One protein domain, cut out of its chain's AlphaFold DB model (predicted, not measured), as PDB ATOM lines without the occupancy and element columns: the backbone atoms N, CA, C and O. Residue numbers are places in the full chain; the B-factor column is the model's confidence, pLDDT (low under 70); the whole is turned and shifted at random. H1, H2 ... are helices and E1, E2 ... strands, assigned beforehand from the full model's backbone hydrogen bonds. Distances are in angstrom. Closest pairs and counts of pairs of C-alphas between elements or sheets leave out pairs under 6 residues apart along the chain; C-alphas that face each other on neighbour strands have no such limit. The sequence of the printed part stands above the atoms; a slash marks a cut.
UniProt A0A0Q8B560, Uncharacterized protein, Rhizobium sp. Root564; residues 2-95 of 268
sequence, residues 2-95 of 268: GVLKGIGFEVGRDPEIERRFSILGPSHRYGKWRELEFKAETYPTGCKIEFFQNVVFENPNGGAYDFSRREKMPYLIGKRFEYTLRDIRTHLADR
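What this domain is: This is residues 2 to 95 of the 268 residues of an uncharacterized protein of Rhizobium sp. Root564 (UniProt A0A0Q8B560). A twisted antiparallel sheet of four strands is covered on one face by the long helix H4, over E3 and E4, and by the short helix H1, over E1 and E2. H2 and its link to E2 lie beyond E1 and E2 at one end of the strands, while at the other end residues 54 to 68 make a long loop that leads to the small helix H3 and then into H4. The printed part has 94 residues, with four named helices and four named strands in the order H1 E1 H2 E2 E3 E4 H3 H4; the class is mixed, helices and strands, and the sheet runs E1 E2 E3 E4. The whole is compact, with a radius of gyration of the C-alphas of 13.6 A, and spans 38 by 36 by 21 A.

Where its parts are: E1 is residues 10 to 13, E2 residues 28 to 33, 17.4 A long, E3 residues 36 to 43, 23.4 A, and E4 residues 46 to 53, 23.8 A. H4 is residues 75 to 93, 26.8 A from first to last C-alpha, from (179.985, 199.835, 279.724) to (182.538, 173.333, 283.102). H1 is residues 2 to 7, with C-alpha 2 at (173.956, 175.991, 270.744). H2 is residues 15 to 20 and H3 residues 69 to 72.

How they stand to each other: E2, E3 and E4 form a meander, each strand the antiparallel neighbour of the one before, with hairpins E2 and E3, and E3 and E4. N 39 and O 50 are 2.9 A apart across E3 and E4, and N 31 and O 38 are 3.0 A apart across E2 and E3, within hydrogen-bond range. E1, an edge strand, is antiparallel to E2, with N 12 and O 30 at 2.9 A. The sheet is twisted, its C-alphas up to 4.0 A off the best plane. H1 and H4 are on the same face, in two layers, helices on one face of a sheet. H4 runs along the strands, at 23 degrees to E3 on the local plane and a height over the sheet of 9.3 A; its closest C-alphas to E3 are those of Ile 77 and Leu 36, 6.4 A apart. H1 has a height over the sheet of 9.2 A. H4 touches H1 with residues 84 to 91 alone, at a shallow tilt of 30 degrees, opposite ways; the closest C-alphas are those of Val 3 and Ile 88, 6.9 A apart. H2 only grazes the sheet with residues 15 to 18, and H3 with residues 69 to 72. In H1, H2 and H4 every O i to N i+4 pair is within hydrogen-bond range; H3 is too short for such a pair.

The domain as a whole: The two C-alphas farthest apart, those of Pro 60 and Asp 94, are 39.6 A apart. The printed part has no cut. The link from E4 to H3, 15 residues, is long. The mean pLDDT of the printed part is 90.3, and no printed residue is under 70.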
ATOM      1  N   GLY A   2     175.226 175.580 270.122       74.06
ATOM      2  CA  GLY A   2     173.956 175.991 270.744       74.06
ATOM      3  C   GLY A   2     174.050 177.149 271.747       74.06
ATOM      4  O   GLY A   2     173.133 177.952 271.791       74.06
ATOM      5  N   VAL A   3     175.160 177.289 272.487       83.50
ATOM      6  CA  VAL A   3     175.306 178.293 273.570       83.50
ATOM      7  C   VAL A   3     175.104 179.718 273.079       83.50
ATOM      8  O   VAL A   3     174.187 180.400 273.511       83.50
ATOM      9  N   LEU A   4     175.923 180.161 272.121       87.25
ATOM     10  CA  LEU A   4     175.882 181.542 271.636       87.25
ATOM     11  C   LEU A   4     174.543 181.871 270.970       87.25
ATOM     12  O   LEU A   4     173.994 182.942 271.218       87.25
ATOM     13  N   LYS A   5     173.970 180.928 270.206       87.75
ATOM     14  CA  LYS A   5     172.611 181.069 269.665       87.75
ATOM     15  C   LYS A   5     171.559 181.164 270.777       87.75
ATOM     16  O   LYS A   5     170.691 182.020 270.698       87.75
ATOM     17  N   GLY A   6     171.667 180.350 271.828       85.06
ATOM     18  CA  GLY A   6     170.773 180.373 272.993       85.06
ATOM     19  C   GLY A   6     170.863 181.666 273.811       85.06
ATOM     20  O   GLY A   6     169.853 182.153 274.305       85.06
ATOM     21  N   ILE A   7     172.046 182.285 273.876       84.69
ATOM     22  CA  ILE A   7     172.249 183.621 274.464       84.69
ATOM     23  C   ILE A   7     171.612 184.725 273.591       84.69
ATOM     24  O   ILE A   7     171.396 185.846 274.064       84.69
ATOM     25  N   GLY A   8     171.296 184.417 272.330       89.56
ATOM     26  CA  GLY A   8     170.614 185.292 271.378       89.56
ATOM     27  C   GLY A   8     171.494 185.802 270.236       89.56
ATOM     28  O   GLY A   8     171.044 186.670 269.497       89.56
ATOM     29  N   PHE A   9     172.737 185.328 270.090       93.38
ATOM     30  CA  PHE A   9     173.572 185.725 268.955       93.38
ATOM     31  C   PHE A   9     173.023 185.159 267.646       93.38
ATOM     32  O   PHE A   9     172.722 183.968 267.533       93.38
ATOM     33  N   GLU A  10     173.009 186.001 266.621       94.12
ATOM     34  CA  GLU A  10     172.896 185.563 265.239       94.12
ATOM     35  C   GLU A  10     174.245 184.967 264.839       94.12
ATOM     36  O   GLU A  10     175.261 185.653 264.899       94.12
ATOM     37  N   VAL A  11     174.282 183.675 264.499       93.31
ATOM     38  CA  VAL A  11     175.533 182.957 264.196       93.31
ATOM     39  C   VAL A  11     175.458 182.338 262.809       93.31
ATOM     40  O   VAL A  11     174.585 181.503 262.548       93.31
ATOM     41  N   GLY A  12     176.418 182.701 261.960       91.69
ATOM     42  CA  GLY A  12     176.558 182.242 260.583       91.69
ATOM     43  C   GLY A  12     178.007 181.933 260.208       91.69
ATOM     44  O   GLY A  12     178.897 181.845 261.060       91.69
ATOM     45  N   ARG A  13     178.242 181.724 258.910       91.12
ATOM     46  CA  ARG A  13     179.598 181.639 258.351       91.12
ATOM     47  C   ARG A  13     180.237 183.024 258.364       91.12
ATOM     48  O   ARG A  13     179.529 184.021 258.276       91.12
ATOM     49  N   ASP A  14     181.556 183.076 258.520       91.62
ATOM     50  CA  ASP A  14     182.272 184.348 258.424       91.62
ATOM     51  C   ASP A  14     182.261 184.827 256.959       91.62
ATOM     52  O   ASP A  14     182.849 184.152 256.110       91.62
ATOM     53  N   PRO A  15     181.602 185.961 256.644       88.19
ATOM     54  CA  PRO A  15     181.449 186.426 255.267       88.19
ATOM     55  C   PRO A  15     182.782 186.851 254.637       88.19
ATOM     56  O   PRO A  15     182.955 186.759 253.422       88.19
ATOM     57  N   GLU A  16     183.746 187.308 255.441       87.56
ATOM     58  CA  GLU A  16     185.069 187.688 254.951       87.56
ATOM     59  C   GLU A  16     185.862 186.450 254.524       87.56
ATOM     60  O   GLU A  16     186.455 186.438 253.440       87.56
ATOM     61  N   ILE A  17     185.820 185.399 255.348       89.56
ATOM     62  CA  ILE A  17     186.448 184.109 255.051       89.56
ATOM     63  C   ILE A  17     185.754 183.435 253.876       89.56
ATOM     64  O   ILE A  17     186.427 182.939 252.985       89.56
ATOM     65  N   GLU A  18     184.426 183.459 253.807       88.62
ATOM     66  CA  GLU A  18     183.702 182.819 252.707       88.62
ATOM     67  C   GLU A  18     184.025 183.472 251.353       88.62
ATOM     68  O   GLU A  18     184.182 182.776 250.350       88.62
ATOM     69  N   ARG A  19     184.227 184.798 251.341       89.38
ATOM     70  CA  ARG A  19     184.620 185.551 250.143       89.38
ATOM     71  C   ARG A  19     186.078 185.329 249.732       89.38
ATOM     72  O   ARG A  19     186.360 185.268 248.540       89.38
ATOM     73  N   ARG A  20     187.016 185.303 250.686       90.31
ATOM     74  CA  ARG A  20     188.468 185.291 250.399       90.31
ATOM     75  C   ARG A  20     189.094 183.896 250.448       90.31
ATOM     76  O   ARG A  20     190.059 183.641 249.738       90.31
ATOM     77  N   PHE A  21     188.550 183.011 251.274       89.38
ATOM     78  CA  PHE A  21     189.106 181.706 251.628       89.38
ATOM     79  C   PHE A  21     187.983 180.674 251.829       89.38
ATOM     80  O   PHE A  21     187.826 180.102 252.908       89.38
ATOM     81  N   SER A  22     187.185 180.424 250.788       86.38
ATOM     82  CA  SER A  22     185.984 179.569 250.857       86.38
ATOM     83  C   SER A  22     186.239 178.170 251.442       86.38
ATOM     84  O   SER A  22     185.395 177.649 252.172       86.38
ATOM     85  N   ILE A  23     187.428 177.599 251.214       86.94
ATOM     86  CA  ILE A  23     187.864 176.311 251.784       86.94
ATOM     87  C   ILE A  23     187.910 176.305 253.323       86.94
ATOM     88  O   ILE A  23     187.715 175.263 253.943       86.94
ATOM     89  N   LEU A  24     188.118 177.468 253.951       87.44
ATOM     90  CA  LEU A  24     188.139 177.647 255.406       87.44
ATOM     91  C   LEU A  24     186.754 177.988 255.981       87.44
ATOM     92  O   LEU A  24     186.564 177.989 257.200       87.44
ATOM     93  N   GLY A  25     185.759 178.242 255.126       84.50
ATOM     94  CA  GLY A  25     184.388 178.565 255.527       84.50
ATOM     95  C   GLY A  25     183.736 177.545 256.477       84.50
ATOM     96  O   GLY A  25     183.016 177.954 257.393       84.50
ATOM     97  N   PRO A  26     183.973 176.222 256.354       87.12
ATOM     98  CA  PRO A  26     183.428 175.250 257.297       87.12
ATOM     99  C   PRO A  26     183.916 175.436 258.738       87.12
ATOM    100  O   PRO A  26     183.107 175.243 259.648       87.12
ATOM    101  N   SER A  27     185.171 175.851 258.944       90.06
ATOM    102  CA  SER A  27     185.791 175.986 260.269       90.06
ATOM    103  C   SER A  27     185.661 177.380 260.886       90.06
ATOM    104  O   SER A  27     185.866 177.512 262.095       90.06
ATOM    105  N   HIS A  28     185.272 178.392 260.101       92.94
ATOM    106  CA  HIS A  28     185.156 179.787 260.535       92.94
ATOM    107  C   HIS A  28     183.707 180.248 260.655       92.94
ATOM    108  O   HIS A  28     182.832 179.950 259.832       92.94
ATOM    109  N   ARG A  29     183.425 180.973 261.731       93.94
ATOM    110  CA  ARG A  29     182.082 181.391 262.114       93.94
ATOM    111  C   ARG A  29     182.120 182.823 262.594       93.94
ATOM    112  O   ARG A  29     183.053 183.234 263.272       93.94
ATOM    113  N   TYR A  30     181.074 183.552 262.262       94.94
ATOM    114  CA  TYR A  30     180.874 184.916 262.707       94.94
ATOM    115  C   TYR A  30     179.526 184.994 263.400       94.94
ATOM    116  O   TYR A  30     178.566 184.327 262.997       94.94
ATOM    117  N   GLY A  31     179.447 185.802 264.447       94.31
ATOM    118  CA  GLY A  31     178.161 186.105 265.026       94.31
ATOM    119  C   GLY A  31     178.080 187.473 265.653       94.31
ATOM    120  O   GLY A  31     179.083 188.107 265.979       94.31
ATOM    121  N   LYS A  32     176.841 187.924 265.804       94.38
ATOM    122  CA  LYS A  32     176.522 189.272 266.243       94.38
ATOM    123  C   LYS A  32     175.336 189.258 267.187       94.38
ATOM    124  O   LYS A  32     174.351 188.553 266.982       94.38
ATOM    125  N   TRP A  33     175.445 190.052 268.239       92.50
ATOM    126  CA  TRP A  33     174.346 190.406 269.114       92.50
ATOM    127  C   TRP A  33     174.388 191.912 269.319       92.50
ATOM    128  O   TRP A  33     175.222 192.418 270.072       92.50
ATOM    129  N   ARG A  34     173.496 192.628 268.626       91.12
ATOM    130  CA  ARG A  34     173.503 194.096 268.571       91.12
ATOM    131  C   ARG A  34     174.901 194.620 268.217       91.12
ATOM    132  O   ARG A  34     175.370 194.348 267.122       91.12
ATOM    133  N   GLU A  35     175.578 195.330 269.113       93.69
ATOM    134  CA  GLU A  35     176.905 195.912 268.890       93.69
ATOM    135  C   GLU A  35     178.074 194.986 269.276       93.69
ATOM    136  O   GLU A  35     179.228 195.318 269.004       93.69
ATOM    137  N   LEU A  36     177.802 193.850 269.930       95.69
ATOM    138  CA  LEU A  36     178.819 192.871 270.313       95.69
ATOM    139  C   LEU A  36     178.930 191.793 269.234       95.69
ATOM    140  O   LEU A  36     177.981 191.057 268.966       95.69
ATOM    141  N   GLU A  37     180.112 191.673 268.650       95.62
ATOM    142  CA  GLU A  37     180.415 190.749 267.563       95.62
ATOM    143  C   GLU A  37     181.454 189.721 268.023       95.62
ATOM    144  O   GLU A  37     182.206 189.953 268.976       95.62
ATOM    145  N   PHE A  38     181.495 188.567 267.362       95.62
ATOM    146  CA  PHE A  38     182.561 187.594 267.548       95.62
ATOM    147  C   PHE A  38     182.954 186.912 266.240       95.62
ATOM    148  O   PHE A  38     182.126 186.688 265.355       95.62
ATOM    149  N   LYS A  39     184.225 186.524 266.165       95.12
ATOM    150  CA  LYS A  39     184.752 185.571 265.189       95.12
ATOM    151  C   LYS A  39     185.173 184.316 265.938       95.12
ATOM    152  O   LYS A  39     185.724 184.397 267.034       95.12
ATOM    153  N   ALA A  40     184.870 183.158 265.377       94.06
ATOM    154  CA  ALA A  40     185.246 181.878 265.940       94.06
ATOM    155  C   ALA A  40     185.863 180.985 264.871       94.06
ATOM    156  O   ALA A  40     185.377 180.916 263.744       94.06
ATOM    157  N   GLU A  41     186.902 180.270 265.261       94.00
ATOM    158  CA  GLU A  41     187.604 179.295 264.438       94.00
ATOM    159  C   GLU A  41     187.666 177.968 265.189       94.00
ATOM    160  O   GLU A  41     187.808 177.915 266.415       94.00
ATOM    161  N   THR A  42     187.487 176.884 264.448       91.31
ATOM    162  CA  THR A  42     187.486 175.523 264.981       91.31
ATOM    163  C   THR A  42     188.687 174.764 264.447       91.31
ATOM    164  O   THR A  42     188.995 174.809 263.257       91.31
ATOM    165  N   TYR A  43     189.350 174.064 265.354       89.25
ATOM    166  CA  TYR A  43     190.518 173.232 265.120       89.25
ATOM    167  C   TYR A  43     190.179 171.785 265.496       89.25
ATOM    168  O   TYR A  43     189.232 171.567 266.255       89.25
ATOM    169  N   PRO A  44     190.950 170.783 265.037       85.62
ATOM    170  CA  PRO A  44     190.698 169.384 265.391       85.62
ATOM    171  C   PRO A  44     190.590 169.123 266.902       85.62
ATOM    172  O   PRO A  44     189.823 168.263 267.320       85.62
ATOM    173  N   THR A  45     191.323 169.881 267.722       84.81
ATOM    174  CA  THR A  45     191.411 169.689 269.178       84.81
ATOM    175  C   THR A  45     190.839 170.850 269.994       84.81
ATOM    176  O   THR A  45     190.997 170.875 271.212       84.81
ATOM    177  N   GLY A  46     190.169 171.822 269.368       87.00
ATOM    178  CA  GLY A  46     189.659 172.971 270.112       87.00
ATOM    179  C   GLY A  46     188.969 174.029 269.267       87.00
ATOM    180  O   GLY A  46     188.695 173.853 268.083       87.00
ATOM    181  N   CYS A  47     188.675 175.161 269.889       90.50
ATOM    182  CA  CYS A  47     188.151 176.327 269.195       90.50
ATOM    183  C   CYS A  47     188.699 177.600 269.825       90.50
ATOM    184  O   CYS A  47     188.998 177.634 271.018       90.50
ATOM    185  N   LYS A  48     188.800 178.650 269.018       93.00
ATOM    186  CA  LYS A  48     189.112 179.995 269.481       93.00
ATOM    187  C   LYS A  48     187.918 180.882 269.183       93.00
ATOM    188  O   LYS A  48     187.346 180.813 268.097       93.00
ATOM    189  N   ILE A  49     187.536 181.696 270.157       93.06
ATOM    190  CA  ILE A  49     186.437 182.651 270.038       93.06
ATOM    191  C   ILE A  49     186.982 184.016 270.436       93.06
ATOM    192  O   ILE A  49     187.489 184.193 271.542       93.06
ATOM    193  N   GLU A  50     186.868 184.982 269.538       94.31
ATOM    194  CA  GLU A  50     187.313 186.350 269.753       94.31
ATOM    195  C   GLU A  50     186.137 187.312 269.671       94.31
ATOM    196  O   GLU A  50     185.467 187.393 268.644       94.31
ATOM    197  N   PHE A  51     185.914 188.070 270.744       95.19
ATOM    198  CA  PHE A  51     184.868 189.087 270.805       95.19
ATOM    199  C   PHE A  51     185.422 190.480 270.517       95.19
ATOM    200  O   PHE A  51     186.515 190.839 270.965       95.19
ATOM    201  N   PHE A  52     184.627 191.289 269.828       95.12
ATOM    202  CA  PHE A  52     184.943 192.672 269.489       95.12
ATOM    203  C   PHE A  52     183.667 193.500 269.304       95.12
ATOM    204  O   PHE A  52     182.551 193.002 269.419       95.12
ATOM    205  N   GLN A  53     183.839 194.795 269.062       93.69
ATOM    206  CA  GLN A  53     182.752 195.723 268.762       93.69
ATOM    207  C   GLN A  53     183.248 196.782 267.776       93.69
ATOM    208  O   GLN A  53     184.439 197.085 267.762       93.69
ATOM    209  N   ASN A  54     182.339 197.339 266.977       92.75
ATOM    210  CA  ASN A  54     182.635 198.362 265.966       92.75
ATOM    211  C   ASN A  54     182.005 199.730 266.312       92.75
ATOM    212  O   ASN A  54     181.633 200.488 265.424       92.75
ATOM    213  N   VAL A  55     181.845 200.037 267.603       90.88
ATOM    214  CA  VAL A  55     181.301 201.311 268.120       90.88
ATOM    215  C   VAL A  55     182.420 202.289 268.484       90.88
ATOM    216  O   VAL A  55     182.378 203.447 268.089       90.88
ATOM    217  N   VAL A  56     183.425 201.834 269.235       90.00
ATOM    218  CA  VAL A  56     184.590 202.626 269.661       90.00
ATOM    219  C   VAL A  56     185.856 201.868 269.275       90.00
ATOM    220  O   VAL A  56     186.271 200.962 269.994       90.00
ATOM    221  N   PHE A  57     186.450 202.189 268.130       92.00
ATOM    222  CA  PHE A  57     187.641 201.503 267.629       92.00
ATOM    223  C   PHE A  57     188.601 202.480 266.947       92.00
ATOM    224  O   PHE A  57     188.190 203.549 266.503       92.00
ATOM    225  N   GLU A  58     189.879 202.114 266.892       90.31
ATOM    226  CA  GLU A  58     190.945 202.949 266.314       90.31
ATOM    227  C   GLU A  58     191.457 202.393 264.983       90.31
ATOM    228  O   GLU A  58     191.880 203.152 264.112       90.31
ATOM    229  N   ASN A  59     191.436 201.069 264.807       90.50
ATOM    230  CA  ASN A  59     191.978 200.433 263.619       90.50
ATOM    231  C   ASN A  59     191.092 200.725 262.393       90.50
ATOM    232  O   ASN A  59     189.892 200.441 262.426       90.50
ATOM    233  N   PRO A  60     191.656 201.206 261.268       89.62
ATOM    234  CA  PRO A  60     190.881 201.488 260.058       89.62
ATOM    235  C   PRO A  60     190.163 200.254 259.488       89.62
ATOM    236  O   PRO A  60     189.179 200.395 258.769       89.62
ATOM    237  N   ASN A  61     190.616 199.045 259.830       87.38
ATOM    238  CA  ASN A  61     190.005 197.787 259.399       87.38
ATOM    239  C   ASN A  61     188.915 197.269 260.361       87.38
ATOM    240  O   ASN A  61     188.435 196.146 260.195       87.38
ATOM    241  N   GLY A  62     188.520 198.063 261.360       89.88
ATOM    242  CA  GLY A  62     187.464 197.740 262.319       89.88
ATOM    243  C   GLY A  62     187.977 197.202 263.655       89.88
ATOM    244  O   GLY A  62     189.124 196.770 263.797       89.88
ATOM    245  N   GLY A  63     187.088 197.174 264.650       91.50
ATOM    246  CA  GLY A  63     187.424 196.822 266.033       91.50
ATOM    247  C   GLY A  63     187.794 195.354 266.254       91.50
ATOM    248  O   GLY A  63     188.295 195.001 267.322       91.50
ATOM    249  N   ALA A  64     187.610 194.490 265.250       91.50
ATOM    250  CA  ALA A  64     188.143 193.127 265.264       91.50
ATOM    251  C   ALA A  64     189.674 193.108 265.417       91.50
ATOM    252  O   ALA A  64     190.203 192.218 266.085       91.50
ATOM    253  N   TYR A  65     190.351 194.112 264.851       91.06
ATOM    254  CA  TYR A  65     191.808 194.244 264.803       91.06
ATOM    255  C   TYR A  65     192.361 195.246 265.833       91.06
ATOM    256  O   TYR A  65     193.531 195.627 265.763       91.06
ATOM    257  N   ASP A  66     191.530 195.703 266.772       88.88
ATOM    258  CA  ASP A  66     191.961 196.590 267.849       88.88
ATOM    259  C   ASP A  66     192.703 195.815 268.947       88.88
ATOM    260  O   ASP A  66     192.321 194.707 269.331       88.88
ATOM    261  N   PHE A  67     193.725 196.439 269.533       86.56
ATOM    262  CA  PHE A  67     194.295 195.987 270.805       86.56
ATOM    263  C   PHE A  67     193.395 196.387 271.981       86.56
ATOM    264  O   PHE A  67     192.608 197.331 271.887       86.56
ATOM    265  N   SER A  68     193.501 195.655 273.095       86.75
ATOM    266  CA  SER A  68     192.728 195.898 274.325       86.75
ATOM    267  C   SER A  68     191.216 196.041 274.092       86.75
ATOM    268  O   SER A  68     190.546 196.847 274.738       86.75
ATOM    269  N   ARG A  69     190.654 195.214 273.191       91.50
ATOM    270  CA  ARG A  69     189.237 195.247 272.765       91.50
ATOM    271  C   ARG A  69     188.266 195.401 273.936       91.50
ATOM    272  O   ARG A  69     187.340 196.203 273.870       91.50
ATOM    273  N   ARG A  70     188.505 194.685 275.042       88.56
ATOM    274  CA  ARG A  70     187.662 194.748 276.247       88.56
ATOM    275  C   ARG A  70     187.669 196.114 276.931       88.56
ATOM    276  O   ARG A  70     186.640 196.505 277.477       88.56
ATOM    277  N   GLU A  71     188.798 196.810 276.964       88.75
ATOM    278  CA  GLU A  71     188.924 198.123 277.612       88.75
ATOM    279  C   GLU A  71     188.213 199.211 276.814       88.75
ATOM    280  O   GLU A  71     187.610 200.103 277.406       88.75
ATOM    281  N   LYS A  72     188.204 199.072 275.486       90.06
ATOM    282  CA  LYS A  72     187.501 199.967 274.561       90.06
ATOM    283  C   LYS A  72     185.987 199.741 274.521       90.06
ATOM    284  O   LYS A  72     185.254 200.614 274.070       90.06
ATOM    285  N   MET A  73     185.492 198.595 275.001       92.69
ATOM    286  CA  MET A  73     184.054 198.307 275.030       92.69
ATOM    287  C   MET A  73     183.304 199.286 275.953       92.69
ATOM    288  O   MET A  73     183.568 199.296 277.164       92.69
ATOM    289  N   PRO A  74     182.292 200.014 275.437       93.19
ATOM    290  CA  PRO A  74     181.359 200.775 276.262       93.19
ATOM    291  C   PRO A  74     180.735 199.921 277.371       93.19
ATOM    292  O   PRO A  74     180.561 198.713 277.212       93.19
ATOM    293  N   TYR A  75     180.358 200.544 278.490       90.62
ATOM    294  CA  TYR A  75     179.985 199.835 279.724       90.62
ATOM    295  C   TYR A  75     178.965 198.701 279.523       90.62
ATOM    296  O   TYR A  75     179.214 197.577 279.957       90.62
ATOM    297  N   LEU A  76     177.845 198.968 278.839       92.94
ATOM    298  CA  LEU A  76     176.789 197.969 278.624       92.94
ATOM    299  C   LEU A  76     177.249 196.817 277.720       92.94
ATOM    300  O   LEU A  76     176.967 195.658 278.020       92.94
ATOM    301  N   ILE A  77     178.018 197.120 276.671       92.69
ATOM    302  CA  ILE A  77     178.622 196.115 275.784       92.69
ATOM    303  C   ILE A  77     179.614 195.260 276.581       92.69
ATOM    304  O   ILE A  77     179.584 194.034 276.513       92.69
ATOM    305  N   GLY A  78     180.432 195.897 277.419       91.94
ATOM    306  CA  GLY A  78     181.366 195.224 278.312       91.94
ATOM    307  C   GLY A  78     180.681 194.297 279.316       91.94
ATOM    308  O   GLY A  78     181.135 193.172 279.517       91.94
ATOM    309  N   LYS A  79     179.565 194.729 279.918       91.19
ATOM    310  CA  LYS A  79     178.763 193.886 280.820       91.19
ATOM    311  C   LYS A  79     178.108 192.721 280.084       91.19
ATOM    312  O   LYS A  79     178.087 191.610 280.612       91.19
ATOM    313  N   ARG A  80     177.636 192.931 278.853       92.19
ATOM    314  CA  ARG A  80     177.133 191.842 278.012       92.19
ATOM    315  C   ARG A  80     178.225 190.829 277.679       92.19
ATOM    316  O   ARG A  80     177.975 189.636 277.777       92.19
ATOM    317  N   PHE A  81     179.423 191.288 277.328       93.31
ATOM    318  CA  PHE A  81     180.569 190.413 277.092       93.31
ATOM    319  C   PHE A  81     180.923 189.583 278.335       93.31
ATOM    320  O   PHE A  81     181.069 188.369 278.227       93.31
ATOM    321  N   GLU A  82     180.993 190.208 279.518       90.94
ATOM    322  CA  GLU A  82     181.229 189.503 280.791       90.94
ATOM    323  C   GLU A  82     180.168 188.424 281.051       90.94
ATOM    324  O   GLU A  82     180.501 187.310 281.456       90.94
ATOM    325  N   TYR A  83     178.899 188.735 280.775       90.12
ATOM    326  CA  TYR A  83     177.804 187.774 280.879       90.12
ATOM    327  C   TYR A  83     177.979 186.596 279.911       90.12
ATOM    328  O   TYR A  83     177.878 185.446 280.332       90.12
ATOM    329  N   THR A  84     178.268 186.870 278.635       91.81
ATOM    330  CA  THR A  84     178.457 185.836 277.609       91.81
ATOM    331  C   THR A  84     179.633 184.924 277.949       91.81
ATOM    332  O   THR A  84     179.506 183.709 277.844       91.81
ATOM    333  N   LEU A  85     180.759 185.481 278.408       90.19
ATOM    334  CA  LEU A  85     181.898 184.680 278.862       90.19
ATOM    335  C   LEU A  85     181.534 183.780 280.039       90.19
ATOM    336  O   LEU A  85     181.898 182.607 280.035       90.19
ATOM    337  N   ARG A  86     180.819 184.311 281.038       87.00
ATOM    338  CA  ARG A  86     180.371 183.519 282.187       87.00
ATOM    339  C   ARG A  86     179.522 182.330 281.739       87.00
ATOM    340  O   ARG A  86     179.757 181.228 282.209       87.00
ATOM    341  N   ASP A  87     178.588 182.544 280.820       88.62
ATOM    342  CA  ASP A  87     177.706 181.486 280.320       88.62
ATOM    343  C   ASP A  87     178.471 180.407 279.533       88.62
ATOM    344  O   ASP A  87     178.281 179.212 279.758       88.62
ATOM    345  N   ILE A  88     179.419 180.818 278.678       89.75
ATOM    346  CA  ILE A  88     180.319 179.886 277.979       89.75
ATOM    347  C   ILE A  88     181.118 179.053 278.985       89.75
ATOM    348  O   ILE A  88     181.196 177.836 278.832       89.75
ATOM    349  N   ARG A  89     181.695 179.693 280.008       88.31
ATOM    350  CA  ARG A  89     182.476 179.014 281.053       88.31
ATOM    351  C   ARG A  89     181.644 177.978 281.785       88.31
ATOM    352  O   ARG A  89     182.071 176.834 281.863       88.31
ATOM    353  N   THR A  90     180.450 178.349 282.245       87.81
ATOM    354  CA  THR A  90     179.524 177.412 282.893       87.81
ATOM    355  C   THR A  90     179.239 176.219 281.982       87.81
ATOM    356  O   THR A  90     179.406 175.076 282.387       87.81
ATOM    357  N   HIS A  91     178.923 176.467 280.710       89.50
ATOM    358  CA  HIS A  91     178.607 175.398 279.764       89.50
ATOM    359  C   HIS A  91     179.782 174.452 279.458       89.50
ATOM    360  O   HIS A  91     179.567 173.280 279.123       89.50
ATOM    361  N   LEU A  92     181.015 174.964 279.504       89.06
ATOM    362  CA  LEU A  92     182.236 174.170 279.359       89.06
ATOM    363  C   LEU A  92     182.539 173.383 280.640       89.06
ATOM    364  O   LEU A  92     182.846 172.195 280.552       89.06
ATOM    365  N   ALA A  93     182.379 173.998 281.811       88.56
ATOM    366  CA  ALA A  93     182.538 173.333 283.102       88.56
ATOM    367  C   ALA A  93     181.563 172.155 283.256       88.56
ATOM    368  O   ALA A  93     181.985 171.057 283.612       88.56
ATOM    369  N   ASP A  94     180.299 172.328 282.853       89.00
ATOM    370  CA  ASP A  94     179.284 171.261 282.835       89.00
ATOM    371  C   ASP A  94     179.666 170.074 281.927       89.00
ATOM    372  O   ASP A  94     179.114 168.982 282.044       89.00
ATOM    373  N   ARG A  95     180.611 170.275 280.999       88.75
ATOM    374  CA  ARG A  95     181.162 169.240 280.106       88.75
ATOM    375  C   ARG A  95     182.471 168.639 280.604       88.75
ATOM    376  O   ARG A  95     183.079 167.856 279.880       88.75
TER     377      ARG A  95